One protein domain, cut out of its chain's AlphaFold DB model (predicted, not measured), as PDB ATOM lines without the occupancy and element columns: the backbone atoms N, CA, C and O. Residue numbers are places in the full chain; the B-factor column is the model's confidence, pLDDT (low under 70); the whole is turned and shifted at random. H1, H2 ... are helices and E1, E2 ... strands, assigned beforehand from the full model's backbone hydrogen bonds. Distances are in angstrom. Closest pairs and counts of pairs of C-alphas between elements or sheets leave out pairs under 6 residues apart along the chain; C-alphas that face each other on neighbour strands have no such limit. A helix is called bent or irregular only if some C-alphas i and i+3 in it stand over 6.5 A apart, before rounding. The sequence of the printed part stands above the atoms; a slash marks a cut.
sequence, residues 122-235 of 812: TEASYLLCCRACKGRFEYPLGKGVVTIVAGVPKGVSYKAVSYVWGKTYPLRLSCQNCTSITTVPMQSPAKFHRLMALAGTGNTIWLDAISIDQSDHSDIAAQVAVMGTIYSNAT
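AT A GLANCE: This is residues 122 to 235 of the 812 residues of the protein "HET domain-containing protein" of Hyaloscypha bicolor E (UniProt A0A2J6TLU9). A strongly twisted sheet of four strands, E1 E2 E6 E3, has helix H2 packed on one face, and a two-stranded hairpin, E4 and E5, stands off the sheet by the first residues of H2. The short H3 lies near the middle, between E5 and E2, while the long, kinked H4 runs outside and meets the edge strand E3 through its last residues; little H1 only grazes the sheet and is apart from H4. The 114 printed residues hold four named helices and six named strands, in the order H1 E1 E2 E3 E4 E5 H2 E6 H3 H4, of mixed class; the four-stranded sheet is mixed, and E4 and E5 are antiparallel. The whole is compact and rounded, with a radius of gyration of the C-alphas of 13.1 A and spans of 35 by 27 by 27 A.

IN THESE COORDINATES: Find C-alpha 131 at (175.596, 181.756, 164.505), where H1, residues 131 to 134, begins. E1 follows at residues 136 to 141, 16.0 A long, then E2 at 144 to 149, 16.5 A, and E3 at 159 to 163. Look next at C-alpha 169, (174.164, 184.546, 184.808): E4 runs from there to 175, 19.0 A, and E5 takes 181 to 186. H2 is residues 189 to 199, 15.5 A; E6 is 204 to 206 and H3 is 208 to 211. H4, residues 217 to 232, is 23.4 A long and ends at C-alpha 232, (193.221, 197.140, 167.083); it is irregular, with C-alphas 225 and 228 7.6 A apart, and has a kink of 55 degrees near residue 226.

HOW THE PARTS SIT: Start at the hairpin E1 and E2, where N 139 and O 146 are 2.9 A apart. E6 is parallel to E2, with N 205 and O 147 at 2.8 A, and parallel to E3, with N 161 and O 206 at 2.9 A. H2 on one face makes two layers, a helix over a sheet; the closest C-alphas of E2 and H2, Val 146 and Met 196, are 6.6 A apart. H3 is on the sheet at a height of 4.9 A, over none of its strands. Its closest C-alpha pair with E5 is Ile 210 and Val 184, 5.8 A. In the hairpin E4 and E5, N 171 and O 184 are 2.9 A apart; residues 126 to 127 pair in parallel with 174 to 175 of E4. H4 only grazes the sheet with residues 230 to 232; the C-alphas of Tyr 231 and Ala 160 of E3, the closest, are 6.1 A apart. H1 only grazes it too, with 131 to 134. H3 and H4 are near each other; H2 and H4 are apart. Every O i to N i+4 pair is within hydrogen-bond range in H2, and 9 of 12 are in H4; H1 and H3 are too short for such a pair.

THE WHOLE: The farthest C-alphas, Lys 143 and Ser 218, are 36.3 A apart. The printed part has no cut and no long link. Mean pLDDT of the printed part is 93.4; residues 122 to 124 are under 70.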
ATOM      1  N   THR A 122     161.107 190.989 177.415       64.44
ATOM      2  CA  THR A 122     160.954 190.100 176.258       64.44
ATOM      3  C   THR A 122     161.745 190.590 175.039       64.44
ATOM      4  O   THR A 122     162.315 189.753 174.337       64.44
ATOM      5  N   GLU A 123     161.926 191.906 174.840       65.50
ATOM      6  CA  GLU A 123     162.790 192.449 173.769       65.50
ATOM      7  C   GLU A 123     164.271 192.076 173.951       65.50
ATOM      8  O   GLU A 123     165.036 192.032 172.988       65.50
ATOM      9  N   ALA A 124     164.702 191.755 175.173       67.31
ATOM     10  CA  ALA A 124     166.059 191.287 175.460       67.31
ATOM     11  C   ALA A 124     166.222 189.752 175.393       67.31
ATOM     12  O   ALA A 124     167.296 189.248 175.718       67.31
ATOM     13  N   SER A 125     165.183 189.008 174.989       83.38
ATOM     14  CA  SER A 125     165.124 187.537 175.091       83.38
ATOM     15  C   SER A 125     165.182 186.789 173.744       83.38
ATOM     16  O   SER A 125     165.094 185.553 173.707       83.38
ATOM     17  N   TYR A 126     165.331 187.496 172.617       92.44
ATOM     18  CA  TYR A 126     165.368 186.882 171.284       92.44
ATOM     19  C   TYR A 126     166.353 187.538 170.305       92.44
ATOM     20  O   TYR A 126     166.894 188.618 170.529       92.44
ATOM     21  N   LEU A 127     166.595 186.824 169.206       95.38
ATOM     22  CA  LEU A 127     167.458 187.177 168.084       95.38
ATOM     23  C   LEU A 127     166.721 186.880 166.776       95.38
ATOM     24  O   LEU A 127     166.071 185.841 166.650       95.38
ATOM     25  N   LEU A 128     166.885 187.737 165.770       95.19
ATOM     26  CA  LEU A 128     166.335 187.509 164.430       95.19
ATOM     27  C   LEU A 128     167.046 186.321 163.757       95.19
ATOM     28  O   LEU A 128     166.404 185.435 163.196       95.19
ATOM     29  N   CYS A 129     168.375 186.247 163.889       95.62
ATOM     30  CA  CYS A 129     169.184 185.092 163.490       95.62
ATOM     31  C   CYS A 129     170.346 184.834 164.472       95.62
ATOM     32  O   CYS A 129     170.709 185.716 165.254       95.62
ATOM     33  N   CYS A 130     170.929 183.633 164.423       95.44
ATOM     34  CA  CYS A 130     172.062 183.202 165.251       95.44
ATOM     35  C   CYS A 130     173.253 182.685 164.414       95.44
ATOM     36  O   CYS A 130     173.126 182.475 163.201       95.44
ATOM     37  N   ARG A 131     174.383 182.382 165.084       94.69
ATOM     38  CA  ARG A 131     175.596 181.756 164.505       94.69
ATOM     39  C   ARG A 131     175.271 180.588 163.557       94.69
ATOM     40  O   ARG A 131     175.814 180.553 162.459       94.69
ATOM     41  N   ALA A 132     174.329 179.711 163.915       93.12
ATOM     42  CA  ALA A 132     173.915 178.575 163.079       93.12
ATOM     43  C   ALA A 132     173.070 178.951 161.839       93.12
ATOM     44  O   ALA A 132     173.049 178.200 160.872       93.12
ATOM     45  N   CYS A 133     172.387 180.103 161.836       94.06
ATOM     46  CA  CYS A 133     171.575 180.561 160.700       94.06
ATOM     47  C   CYS A 133     172.389 181.288 159.621       94.06
ATOM     48  O   CYS A 133     172.113 181.130 158.436       94.06
ATOM     49  N   LYS A 134     173.312 182.171 160.033       94.69
ATOM     50  CA  LYS A 134     173.991 183.125 159.127       94.69
ATOM     51  C   LYS A 134     175.479 183.351 159.440       94.69
ATOM     52  O   LYS A 134     176.063 184.299 158.923       94.69
ATOM     53  N   GLY A 135     176.087 182.570 160.339       94.12
ATOM     54  CA  GLY A 135     177.449 182.831 160.833       94.12
ATOM     55  C   GLY A 135     177.582 184.109 161.679       94.12
ATOM     56  O   GLY A 135     178.690 184.566 161.938       94.12
ATOM     57  N   ARG A 136     176.459 184.709 162.091       95.75
ATOM     58  CA  ARG A 136     176.375 185.963 162.856       95.75
ATOM     59  C   ARG A 136     175.072 186.010 163.647       95.75
ATOM     60  O   ARG A 136     174.140 185.279 163.320       95.75
ATOM     61  N   PHE A 137     174.984 186.888 164.634       97.56
ATOM     62  CA  PHE A 137     173.747 187.161 165.360       97.56
ATOM     63  C   PHE A 137     173.143 188.491 164.895       97.56
ATOM     64  O   PHE A 137     173.864 189.426 164.550       97.56
ATOM     65  N   GLU A 138     171.817 188.587 164.886       97.44
ATOM     66  CA  GLU A 138     171.087 189.819 164.555       97.44
ATOM     67  C   GLU A 138     170.130 190.140 165.707       97.44
ATOM     68  O   GLU A 138     169.123 189.452 165.882       97.44
ATOM     69  N   TYR A 139     170.463 191.153 166.511       96.69
ATOM     70  CA  TYR A 139     169.660 191.588 167.656       96.69
ATOM     71  C   TYR A 139     168.777 192.790 167.271       96.69
ATOM     72  O   TYR A 139     169.310 193.783 166.766       96.69
ATOM     73  N   PRO A 140     167.447 192.733 167.469       95.69
ATOM     74  CA  PRO A 140     166.556 193.851 167.169       95.69
ATOM     75  C   PRO A 140     166.680 194.951 168.226       95.69
ATOM     76  O   PRO A 140     166.727 194.682 169.421       95.69
ATOM     77  N   LEU A 141     166.708 196.208 167.788       93.56
ATOM     78  CA  LEU A 141     166.831 197.371 168.663       93.56
ATOM     79  C   LEU A 141     165.938 198.496 168.126       93.56
ATOM     80  O   LEU A 141     166.282 199.189 167.163       93.56
ATOM     81  N   GLY A 142     164.759 198.658 168.730       91.00
ATOM     82  CA  GLY A 142     163.738 199.598 168.268       91.00
ATOM     83  C   GLY A 142     163.312 199.314 166.822       91.00
ATOM     84  O   GLY A 142     162.717 198.282 166.530       91.00
ATOM     85  N   LYS A 143     163.621 200.233 165.898       91.69
ATOM     86  CA  LYS A 143     163.319 200.094 164.456       91.69
ATOM     87  C   LYS A 143     164.486 199.553 163.616       91.69
ATOM     88  O   LYS A 143     164.375 199.515 162.394       91.69
ATOM     89  N   GLY A 144     165.607 199.194 164.239       95.75
ATOM     90  CA  GLY A 144     166.804 198.713 163.552       95.75
ATOM     91  C   GLY A 144     167.332 197.400 164.124       95.75
ATOM     92  O   GLY A 144     166.710 196.768 164.974       95.75
ATOM     93  N   VAL A 145     168.505 196.993 163.642       96.75
ATOM     94  CA  VAL A 145     169.179 195.749 164.033       96.75
ATOM     95  C   VAL A 145     170.636 196.056 164.359       96.75
ATOM     96  O   VAL A 145     171.273 196.835 163.647       96.75
ATOM     97  N   VAL A 146     171.167 195.442 165.411       97.81
ATOM     98  CA  VAL A 146     172.603 195.376 165.704       97.81
ATOM     99  C   VAL A 146     173.111 194.021 165.214       97.81
ATOM    100  O   VAL A 146     172.563 192.977 165.576       97.81
ATOM    101  N   THR A 147     174.133 194.021 164.355       98.12
ATOM    102  CA  THR A 147     174.729 192.778 163.839       98.12
ATOM    103  C   THR A 147     175.930 192.411 164.695       98.12
ATOM    104  O   THR A 147     176.857 193.205 164.806       98.12
ATOM    105  N   ILE A 148     175.948 191.215 165.278       98.12
ATOM    106  CA  ILE A 148     177.049 190.742 166.123       98.12
ATOM    107  C   ILE A 148     177.801 189.637 165.382       98.12
ATOM    108  O   ILE A 148     177.211 188.630 164.983       98.12
ATOM    109  N   VAL A 149     179.100 189.827 165.170       97.44
ATOM    110  CA  VAL A 149     179.976 188.851 164.508       97.44
ATOM    111  C   VAL A 149     180.152 187.622 165.404       97.44
ATOM    112  O   VAL A 149     180.291 187.768 166.616       97.44
ATOM    113  N   ALA A 150     180.176 186.421 164.820       96.12
ATOM    114  CA  ALA A 150     180.659 185.220 165.501       96.12
ATOM    115  C   ALA A 150     182.110 184.924 165.085       96.12
ATOM    116  O   ALA A 150     182.441 184.961 163.900       96.12
ATOM    117  N   GLY A 151     182.965 184.619 166.059       95.44
ATOM    118  CA  GLY A 151     184.404 184.454 165.885       95.44
ATOM    119  C   GLY A 151     185.140 185.755 165.537       95.44
ATOM    120  O   GLY A 151     184.694 186.857 165.863       95.44
ATOM    121  N   VAL A 152     186.282 185.616 164.858       95.88
ATOM    122  CA  VAL A 152     187.148 186.733 164.448       95.88
ATOM    123  C   VAL A 152     186.513 187.492 163.270       95.88
ATOM    124  O   VAL A 152     186.246 186.862 162.240       95.88
ATOM    125  N   PRO A 153     186.319 188.824 163.346       96.44
ATOM    126  CA  PRO A 153     185.859 189.627 162.214       96.44
ATOM    127  C   PRO A 153     186.822 189.567 161.020       96.44
ATOM    128  O   PRO A 153     188.038 189.665 161.176       96.44
ATOM    129  N   LYS A 154     186.280 189.417 159.805       94.50
ATOM    130  CA  LYS A 154     187.054 189.327 158.555       94.50
ATOM    131  C   LYS A 154     186.384 190.146 157.456       94.50
ATOM    132  O   LYS A 154     185.213 189.929 157.163       94.50
ATOM    133  N   GLY A 155     187.126 191.072 156.844       93.25
ATOM    134  CA  GLY A 155     186.674 191.842 155.673       93.25
ATOM    135  C   GLY A 155     185.485 192.786 155.907       93.25
ATOM    136  O   GLY A 155     184.892 193.254 154.939       93.25
ATOM    137  N   VAL A 156     185.124 193.065 157.163       95.06
ATOM    138  CA  VAL A 156     184.002 193.937 157.541       95.06
ATOM    139  C   VAL A 156     184.471 195.048 158.474       95.06
ATOM    140  O   VAL A 156     185.380 194.845 159.273       95.06
ATOM    141  N   SER A 157     183.823 196.209 158.393       96.81
ATOM    142  CA  SER A 157     183.968 197.278 159.384       96.81
ATOM    143  C   SER A 157     183.106 196.965 160.609       96.81
ATOM    144  O   SER A 157     181.936 196.606 160.456       96.81
ATOM    145  N   TYR A 158     183.670 197.086 161.811       98.12
ATOM    146  CA  TYR A 158     182.979 196.806 163.072       98.12
ATOM    147  C   TYR A 158     183.466 197.713 164.211       98.12
ATOM    148  O   TYR A 158     184.520 198.350 164.112       98.12
ATOM    149  N   LYS A 159     182.703 197.745 165.308       98.00
ATOM    150  CA  LYS A 159     183.162 198.215 166.627       98.00
ATOM    151  C   LYS A 159     183.408 197.018 167.546       98.00
ATOM    152  O   LYS A 159     182.674 196.035 167.458       98.00
ATOM    153  N   ALA A 160     184.377 197.092 168.448       98.19
ATOM    154  CA  ALA A 160     184.448 196.150 169.567       98.19
ATOM    155  C   ALA A 160     183.694 196.740 170.767       98.19
ATOM    156  O   ALA A 160     183.655 197.959 170.928       98.19
ATOM    157  N   VAL A 161     183.079 195.903 171.598       97.81
ATOM    158  CA  VAL A 161     182.344 196.337 172.793       97.81
ATOM    159  C   VAL A 161     183.101 195.893 174.041       97.81
ATOM    160  O   VAL A 161     183.445 194.722 174.156       97.81
ATOM    161  N   SER A 162     183.333 196.818 174.973       97.19
ATOM    162  CA  SER A 162     184.079 196.577 176.211       97.19
ATOM    163  C   SER A 162     183.241 196.882 177.445       97.19
ATOM    164  O   SER A 162     182.549 197.901 177.497       97.19
ATOM    165  N   TYR A 163     183.289 196.008 178.452       96.25
ATOM    166  CA  TYR A 163     182.538 196.177 179.695       96.25
ATOM    167  C   TYR A 163     183.069 195.290 180.829       96.25
ATOM    168  O   TYR A 163     183.668 194.233 180.619       96.25
ATOM    169  N   VAL A 164     182.777 195.668 182.075       92.00
ATOM    170  CA  VAL A 164     183.055 194.799 183.226       92.00
ATOM    171  C   VAL A 164     181.970 193.725 183.337       92.00
ATOM    172  O   VAL A 164     180.817 194.032 183.637       92.00
ATOM    173  N   TRP A 165     182.339 192.455 183.142       86.56
ATOM    174  CA  TRP A 165     181.416 191.309 183.228       86.56
ATOM    175  C   TRP A 165     180.685 191.194 184.578       86.56
ATOM    176  O   TRP A 165     179.496 190.880 184.612       86.56
ATOM    177  N   GLY A 166     181.389 191.455 185.686       86.06
ATOM    178  CA  GLY A 166     180.858 191.291 187.041       86.06
ATOM    179  C   GLY A 166     180.463 189.840 187.353       86.06
ATOM    180  O   GLY A 166     181.089 188.896 186.872       86.06
ATOM    181  N   LYS A 167     179.410 189.660 188.162       90.31
ATOM    182  CA  LYS A 167     178.769 188.354 188.374       90.31
ATOM    183  C   LYS A 167     177.764 188.099 187.247       90.31
ATOM    184  O   LYS A 167     176.716 188.741 187.196       90.31
ATOM    185  N   THR A 168     178.079 187.162 186.360       93.06
ATOM    186  CA  THR A 168     177.245 186.785 185.210       93.06
ATOM    187  C   THR A 168     176.279 185.645 185.523       93.06
ATOM    188  O   THR A 168     176.608 184.738 186.285       93.06
ATOM    189  N   TYR A 169     175.132 185.641 184.846       93.56
ATOM    190  CA  TYR A 169     174.164 184.546 184.808       93.56
ATOM    191  C   TYR A 169     173.922 184.100 183.347       93.56
ATOM    192  O   TYR A 169     174.243 184.856 182.425       93.56
ATOM    193  N   PRO A 170     173.368 182.898 183.095       94.69
ATOM    194  CA  PRO A 170     173.086 182.429 181.736       94.69
ATOM    195  C   PRO A 170     171.877 183.153 181.108       94.69
ATOM    196  O   PRO A 170     170.726 182.765 181.321       94.69
ATOM    197  N   LEU A 171     172.122 184.194 180.310       94.56
ATOM    198  CA  LEU A 171     171.099 184.860 179.501       94.56
ATOM    199  C   LEU A 171     170.757 183.980 178.291       94.56
ATOM    200  O   LEU A 171     171.630 183.665 177.485       94.56
ATOM    201  N   ARG A 172     169.489 183.580 178.158       94.94
ATOM    202  CA  ARG A 172     169.006 182.743 177.049       94.94
ATOM    203  C   ARG A 172     168.391 183.611 175.955       94.94
ATOM    204  O   ARG A 172     167.401 184.292 176.197       94.94
ATOM    205  N   LEU A 173     168.958 183.542 174.755       95.19
ATOM    206  CA  LEU A 173     168.511 184.265 173.567       95.19
ATOM    207  C   LEU A 173     167.934 183.280 172.544       95.19
ATOM    208  O   LEU A 173     168.651 182.446 171.988       95.19
ATOM    209  N   SER A 174     166.629 183.368 172.302       95.38
ATOM    210  CA  SER A 174     165.911 182.506 171.354       95.38
ATOM    211  C   SER A 174     166.060 182.994 169.906       95.38
ATOM    212  O   SER A 174     165.832 184.163 169.612       95.38
ATOM    213  N   CYS A 175     166.447 182.125 168.968       96.56
ATOM    214  CA  CYS A 175     166.545 182.499 167.554       96.56
ATOM    215  C   CYS A 175     165.208 182.313 166.824       96.56
ATOM    216  O   CYS A 175     164.747 181.183 166.671       96.56
ATOM    217  N   GLN A 176     164.623 183.392 166.297       95.88
ATOM    218  CA  GLN A 176     163.366 183.331 165.542       95.88
ATOM    219  C   GLN A 176     163.481 182.487 164.261       95.88
ATOM    220  O   GLN A 176     162.565 181.736 163.943       95.88
ATOM    221  N   ASN A 177     164.612 182.554 163.550       95.69
ATOM    222  CA  ASN A 177     164.790 181.864 162.268       95.69
ATOM    223  C   ASN A 177     164.981 180.331 162.371       95.69
ATOM    224  O   ASN A 177     164.750 179.638 161.386       95.69
ATOM    225  N   CYS A 178     165.415 179.777 163.514       94.50
ATOM    226  CA  CYS A 178     165.630 178.320 163.644       94.50
ATOM    227  C   CYS A 178     165.367 177.723 165.043       94.50
ATOM    228  O   CYS A 178     165.778 176.598 165.320       94.50
ATOM    229  N   THR A 179     164.720 178.456 165.951       91.75
ATOM    230  CA  THR A 179     164.384 178.073 167.346       91.75
ATOM    231  C   THR A 179     165.550 177.742 168.293       91.75
ATOM    232  O   THR A 179     165.327 177.575 169.491       91.75
ATOM    233  N   SER A 180     166.802 177.713 167.820       94.56
ATOM    234  CA  SER A 180     167.981 177.464 168.664       94.56
ATOM    235  C   SER A 180     168.112 178.506 169.781       94.56
ATOM    236  O   SER A 180     168.022 179.709 169.512       94.56
ATOM    237  N   ILE A 181     168.430 178.067 170.998       94.62
ATOM    238  CA  ILE A 181     168.726 178.957 172.126       94.62
ATOM    239  C   ILE A 181     170.241 179.177 172.205       94.62
ATOM    240  O   ILE A 181     170.993 178.240 172.456       94.62
ATOM    241  N   THR A 182     170.685 180.419 172.024       94.69
ATOM    242  CA  THR A 182     172.055 180.842 172.364       94.69
ATOM    243  C   THR A 182     172.095 181.196 173.850       94.69
ATOM    244  O   THR A 182     171.175 181.849 174.341       94.69
ATOM    245  N   THR A 183     173.132 180.781 174.577       94.94
ATOM    246  CA  THR A 183     173.309 181.132 175.997       94.94
ATOM    247  C   THR A 183     174.531 182.030 176.156       94.94
ATOM    248  O   THR A 183     175.607 181.678 175.687       94.94
ATOM    249  N   VAL A 184     174.359 183.183 176.802       94.19
ATOM    250  CA  VAL A 184     175.370 184.246 176.932       94.19
ATOM    251  C   VAL A 184     175.636 184.521 178.421       94.19
ATOM    252  O   VAL A 184     174.675 184.739 179.161       94.19
ATOM    253  N   PRO A 185     176.893 184.541 178.901       94.88
ATOM    254  CA  PRO A 185     177.209 184.952 180.266       94.88
ATOM    255  C   PRO A 185     177.017 186.468 180.417       94.88
ATOM    256  O   PRO A 185     177.806 187.268 179.918       94.88
ATOM    257  N   MET A 186     175.958 186.886 181.115       94.62
ATOM    258  CA  MET A 186     175.631 188.305 181.282       94.62
ATOM    259  C   MET A 186     175.014 188.598 182.651       94.62
ATOM    260  O   MET A 186     174.280 187.788 183.206       94.62
ATOM    261  N   GLN A 187     175.297 189.772 183.216       92.69
ATOM    262  CA  GLN A 187     174.788 190.170 184.536       92.69
ATOM    263  C   GLN A 187     173.261 190.368 184.557       92.69
ATOM    264  O   GLN A 187     172.618 190.045 185.552       92.69
ATOM    265  N   SER A 188     172.672 190.899 183.478       92.00
ATOM    266  CA  SER A 188     171.217 191.042 183.315       92.00
ATOM    267  C   SER A 188     170.809 191.252 181.842       92.00
ATOM    268  O   SER A 188     171.630 191.723 181.047       92.00
ATOM    269  N   PRO A 189     169.539 190.991 181.462       92.75
ATOM    270  CA  PRO A 189     169.025 191.324 180.128       92.75
ATOM    271  C   PRO A 189     169.106 192.830 179.823       92.75
ATOM    272  O   PRO A 189     169.436 193.225 178.708       92.75
ATOM    273  N   ALA A 190     168.883 193.682 180.831       91.19
ATOM    274  CA  ALA A 190     168.984 195.137 180.695       91.19
ATOM    275  C   ALA A 190     170.419 195.606 180.388       91.19
ATOM    276  O   ALA A 190     170.605 196.554 179.626       91.19
ATOM    277  N   LYS A 191     171.445 194.926 180.926       92.75
ATOM    278  CA  LYS A 191     172.850 195.191 180.577       92.75
ATOM    279  C   LYS A 191     173.153 194.784 179.134       92.75
ATOM    280  O   LYS A 191     173.750 195.574 178.413       92.75
ATOM    281  N   PHE A 192     172.669 193.621 178.685       94.81
ATOM    282  CA  PHE A 192     172.787 193.212 177.277       94.81
ATOM    283  C   PHE A 192     172.158 194.250 176.337       94.81
ATOM    284  O   PHE A 192     172.821 194.746 175.430       94.81
ATOM    285  N   HIS A 193     170.917 194.661 176.611       93.00
ATOM    286  CA  HIS A 193     170.228 195.681 175.822       93.00
ATOM    287  C   HIS A 193     170.964 197.034 175.831       93.00
ATOM    288  O   HIS A 193     171.068 197.674 174.789       93.00
ATOM    289  N   ARG A 194     171.558 197.453 176.961       93.06
ATOM    290  CA  ARG A 194     172.402 198.663 177.033       93.06
ATOM    291  C   ARG A 194     173.684 198.567 176.200       93.06
ATOM    292  O   ARG A 194     174.046 199.556 175.570       93.06
ATOM    293  N   LEU A 195     174.333 197.402 176.131       95.62
ATOM    294  CA  LEU A 195     175.480 197.176 175.237       95.62
ATOM    295  C   LEU A 195     175.065 197.296 173.758       95.62
ATOM    296  O   LEU A 195     175.766 197.919 172.964       95.62
ATOM    297  N   MET A 196     173.888 196.773 173.399       95.81
ATOM    298  CA  MET A 196     173.324 196.904 172.047       95.81
ATOM    299  C   MET A 196     172.931 198.357 171.726       95.81
ATOM    300  O   MET A 196     173.224 198.851 170.637       95.81
ATOM    301  N   ALA A 197     172.334 199.072 172.683       93.88
ATOM    302  CA  ALA A 197     172.021 200.495 172.564       93.88
ATOM    303  C   ALA A 197     173.285 201.359 172.403       93.88
ATOM    304  O   ALA A 197     173.284 202.294 171.604       93.88
ATOM    305  N   LEU A 198     174.374 201.017 173.103       94.81
ATOM    306  CA  LEU A 198     175.657 201.716 173.003       94.81
ATOM    307  C   LEU A 198     176.294 201.513 171.627       94.81
ATOM    308  O   LEU A 198     176.766 202.478 171.032       94.81
ATOM    309  N   ALA A 199     176.274 200.281 171.112       93.75
ATOM    310  CA  ALA A 199     176.726 199.971 169.760       93.75
ATOM    311  C   ALA A 199     175.961 200.782 168.697       93.75
ATOM    312  O   ALA A 199     176.580 201.363 167.799       93.75
ATOM    313  N   GLY A 200     174.632 200.844 168.843       94.19
ATOM    314  CA  GLY A 200     173.697 201.565 167.981       94.19
ATOM    315  C   GLY A 200     173.241 200.765 166.755       94.19
ATOM    316  O   GLY A 200     174.009 200.012 166.153       94.19
ATOM    317  N   THR A 201     171.985 200.960 166.345       95.62
ATOM    318  CA  THR A 201     171.369 200.304 165.173       95.62
ATOM    319  C   THR A 201     172.177 200.480 163.886       95.62
ATOM    320  O   THR A 201     172.694 201.562 163.621       95.62
ATOM    321  N   GLY A 202     172.221 199.443 163.048       96.44
ATOM    322  CA  GLY A 202     172.916 199.444 161.757       96.44
ATOM    323  C   GLY A 202     174.417 199.154 161.846       96.44
ATOM    324  O   GLY A 202     175.028 198.834 160.829       96.44
ATOM    325  N   ASN A 203     175.012 199.202 163.041       97.31
ATOM    326  CA  ASN A 203     176.413 198.842 163.235       97.31
ATOM    327  C   ASN A 203     176.609 197.319 163.255       97.31
ATOM    328  O   ASN A 203     175.754 196.553 163.715       97.31
ATOM    329  N   THR A 204     177.784 196.900 162.785       98.25
ATOM    330  CA  THR A 204     178.336 195.570 163.052       98.25
ATOM    331  C   THR A 204     179.270 195.669 164.253       98.25
ATOM    332  O   THR A 204     180.060 196.611 164.340       98.25
ATOM    333  N   ILE A 205     179.182 194.722 165.183       98.25
ATOM    334  CA  ILE A 205     179.984 194.700 166.406       98.25
ATOM    335  C   ILE A 205     180.586 193.330 166.710       98.25
ATOM    336  O   ILE A 205     180.093 192.296 166.258       98.25
ATOM    337  N   TRP A 206     181.629 193.343 167.531       98.25
ATOM    338  CA  TRP A 206     182.176 192.181 168.221       98.25
ATOM    339  C   TRP A 206     181.990 192.364 169.734       98.25
ATOM    340  O   TRP A 206     182.247 193.450 170.259       98.25
ATOM    341  N   LEU A 207     181.512 191.325 170.419       97.31
ATOM    342  CA  LEU A 207     181.206 191.320 171.852       97.31
ATOM    343  C   LEU A 207     181.596 189.951 172.419       97.31
ATOM    344  O   LEU A 207     180.911 188.962 172.162       97.31
ATOM    345  N   ASP A 208     182.691 189.899 173.173       95.88
ATOM    346  CA  ASP A 208     183.335 188.687 173.703       95.88
ATOM    347  C   ASP A 208     182.372 187.590 174.210       95.88
ATOM    348  O   ASP A 208     182.470 186.432 173.796       95.88
ATOM    349  N   ALA A 209     181.387 187.940 175.039       95.25
ATOM    350  CA  ALA A 209     180.448 187.004 175.656       95.25
ATOM    351  C   ALA A 209     179.510 186.267 174.676       95.25
ATOM    352  O   ALA A 209     178.895 185.276 175.065       95.25
ATOM    353  N   ILE A 210     179.373 186.725 173.426       96.06
ATOM    354  CA  ILE A 210     178.520 186.085 172.401       96.06
ATOM    355  C   ILE A 210     179.261 185.827 171.077       96.06
ATOM    356  O   ILE A 210     178.921 184.893 170.351       96.06
ATOM    357  N   SER A 211     180.284 186.621 170.756       97.44
ATOM    358  CA  SER A 211     181.135 186.417 169.582       97.44
ATOM    359  C   SER A 211     182.021 185.177 169.728       97.44
ATOM    360  O   SER A 211     182.217 184.464 168.746       97.44
ATOM    361  N   ILE A 212     182.513 184.892 170.935       95.88
ATOM    362  CA  ILE A 212     183.261 183.672 171.274       95.88
ATOM    363  C   ILE A 212     182.258 182.575 171.656       95.88
ATOM    364  O   ILE A 212     181.292 182.859 172.366       95.88
ATOM    365  N   ASP A 213     182.470 181.320 171.241       94.69
ATOM    366  CA  ASP A 213     181.709 180.210 171.827       94.69
ATOM    367  C   ASP A 213     182.185 179.941 173.262       94.69
ATOM    368  O   ASP A 213     183.206 179.305 173.500       94.69
ATOM    369  N   GLN A 214     181.422 180.438 174.234       92.94
ATOM    370  CA  GLN A 214     181.727 180.314 175.662       92.94
ATOM    371  C   GLN A 214     181.607 178.867 176.196       92.94
ATOM    372  O   GLN A 214     181.869 178.633 177.377       92.94
ATOM    373  N   SER A 215     181.213 177.898 175.356       92.56
ATOM    374  CA  SER A 215     181.207 176.464 175.676       92.56
ATOM    375  C   SER A 215     182.370 175.680 175.055       92.56
ATOM    376  O   SER A 215     182.685 174.596 175.547       92.56
ATOM    377  N   ASP A 216     183.057 176.228 174.046       92.62
ATOM    378  CA  ASP A 216     184.237 175.611 173.435       92.62
ATOM    379  C   ASP A 216     185.534 176.250 173.953       92.62
ATOM    380  O   ASP A 216     185.891 177.382 173.623       92.62
ATOM    381  N   HIS A 217     186.300 175.487 174.734       89.06
ATOM    382  CA  HIS A 217     187.624 175.908 175.194       89.06
ATOM    383  C   HIS A 217     188.624 176.150 174.049       89.06
ATOM    384  O   HIS A 217     189.568 176.917 174.246       89.06
ATOM    385  N   SER A 218     188.422 175.551 172.868       89.25
ATOM    386  CA  SER A 218     189.248 175.801 171.686       89.25
ATOM    387  C   SER A 218     188.923 177.144 171.026       89.25
ATOM    388  O   SER A 218     189.859 177.886 170.730       89.25
ATOM    389  N   ASP A 219     187.643 177.502 170.836       90.25
ATOM    390  CA  ASP A 219     187.254 178.854 170.393       90.25
ATOM    391  C   ASP A 219     187.735 179.889 171.427       90.25
ATOM    392  O   ASP A 219     188.446 180.815 171.058       90.25
ATOM    393  N   ILE A 220     187.502 179.693 172.734       89.81
ATOM    394  CA  ILE A 220     188.005 180.612 173.781       89.81
ATOM    395  C   ILE A 220     189.521 180.836 173.667       89.81
ATOM    396  O   ILE A 220     189.961 181.986 173.620       89.81
ATOM    397  N   ALA A 221     190.329 179.773 173.591       84.75
ATOM    398  CA  ALA A 221     191.783 179.903 173.482       84.75
ATOM    399  C   ALA A 221     192.213 180.611 172.182       84.75
ATOM    400  O   ALA A 221     193.072 181.493 172.216       84.75
ATOM    401  N   ALA A 222     191.587 180.268 171.051       87.31
ATOM    402  CA  ALA A 222     191.888 180.866 169.754       87.31
ATOM    403  C   ALA A 222     191.493 182.350 169.678       87.31
ATOM    404  O   ALA A 222     192.262 183.154 169.152       87.31
ATOM    405  N   GLN A 223     190.331 182.732 170.219       89.69
ATOM    406  CA  GLN A 223     189.874 184.126 170.243       89.69
ATOM    407  C   GLN A 223     190.738 184.970 171.189       89.69
ATOM    408  O   GLN A 223     191.174 186.046 170.788       89.69
ATOM    409  N   VAL A 224     191.055 184.481 172.399       86.50
ATOM    410  CA  VAL A 224     191.921 185.191 173.365       86.50
ATOM    411  C   VAL A 224     193.309 185.465 172.778       86.50
ATOM    412  O   VAL A 224     193.800 186.586 172.887       86.50
ATOM    413  N   ALA A 225     193.906 184.495 172.076       84.44
ATOM    414  CA  ALA A 225     195.202 184.675 171.417       84.44
ATOM    415  C   ALA A 225     195.209 185.811 170.370       84.44
ATOM    416  O   ALA A 225     196.246 186.439 170.161       84.44
ATOM    417  N   VAL A 226     194.063 186.112 169.742       89.75
ATOM    418  CA  VAL A 226     193.929 187.165 168.717       89.75
ATOM    419  C   VAL A 226     193.121 188.388 169.173       89.75
ATOM    420  O   VAL A 226     192.879 189.282 168.361       89.75
ATOM    421  N   MET A 227     192.738 188.495 170.455       91.44
ATOM    422  CA  MET A 227     191.992 189.655 170.976       91.44
ATOM    423  C   MET A 227     192.713 190.976 170.680       91.44
ATOM    424  O   MET A 227     192.065 191.956 170.315       91.44
ATOM    425  N   GLY A 228     194.049 190.995 170.722       91.38
ATOM    426  CA  GLY A 228     194.824 192.178 170.346       91.38
ATOM    427  C   GLY A 228     194.552 192.652 168.912       91.38
ATOM    428  O   GLY A 228     194.262 193.826 168.666       91.38
ATOM    429  N   THR A 229     194.536 191.721 167.960       92.56
ATOM    430  CA  THR A 229     194.187 191.982 166.558       92.56
ATOM    431  C   THR A 229     192.705 192.356 166.394       92.56
ATOM    432  O   THR A 229     192.376 193.157 165.522       92.56
ATOM    433  N   ILE A 230     191.800 191.856 167.244       95.50
ATOM    434  CA  ILE A 230     190.369 192.213 167.204       95.50
ATOM    435  C   ILE A 230     190.125 193.655 167.677       95.50
ATOM    436  O   ILE A 230     189.380 194.379 167.017       95.50
ATOM    437  N   TYR A 231     190.740 194.107 168.772       96.06
ATOM    438  CA  TYR A 231     190.510 195.471 169.277       96.06
ATOM    439  C   TYR A 231     191.289 196.541 168.499       96.06
ATOM    440  O   TYR A 231     190.792 197.656 168.358       96.06
ATOM    441  N   SER A 232     192.453 196.207 167.929       94.12
ATOM    442  CA  SER A 232     193.221 197.140 167.083       94.12
ATOM    443  C   SER A 232     192.636 197.341 165.678       94.12
ATOM    444  O   SER A 232     192.782 198.425 165.118       94.12
ATOM    445  N   ASN A 233     191.925 196.353 165.116       95.81
ATOM    446  CA  ASN A 233     191.201 196.507 163.842       95.81
ATOM    447  C   ASN A 233     189.763 197.043 164.004       95.81
ATOM    448  O   ASN A 233     189.069 197.263 163.009       95.81
ATOM    449  N   ALA A 234     189.294 197.268 165.237       97.12
ATOM    450  CA  ALA A 234     187.988 197.867 165.484       97.12
ATOM    451  C   ALA A 234     187.998 199.370 165.150       97.12
ATOM    452  O   ALA A 234     188.877 200.114 165.580       97.12
ATOM    453  N   THR A 235     186.976 199.850 164.435       96.38
ATOM    454  CA  THR A 235     186.860 201.280 164.071       96.38
ATOM    455  C   THR A 235     186.645 202.202 165.271       96.38
ATOM    456  O   THR A 235     186.973 203.385 165.219       96.38
TER     457      THR A 235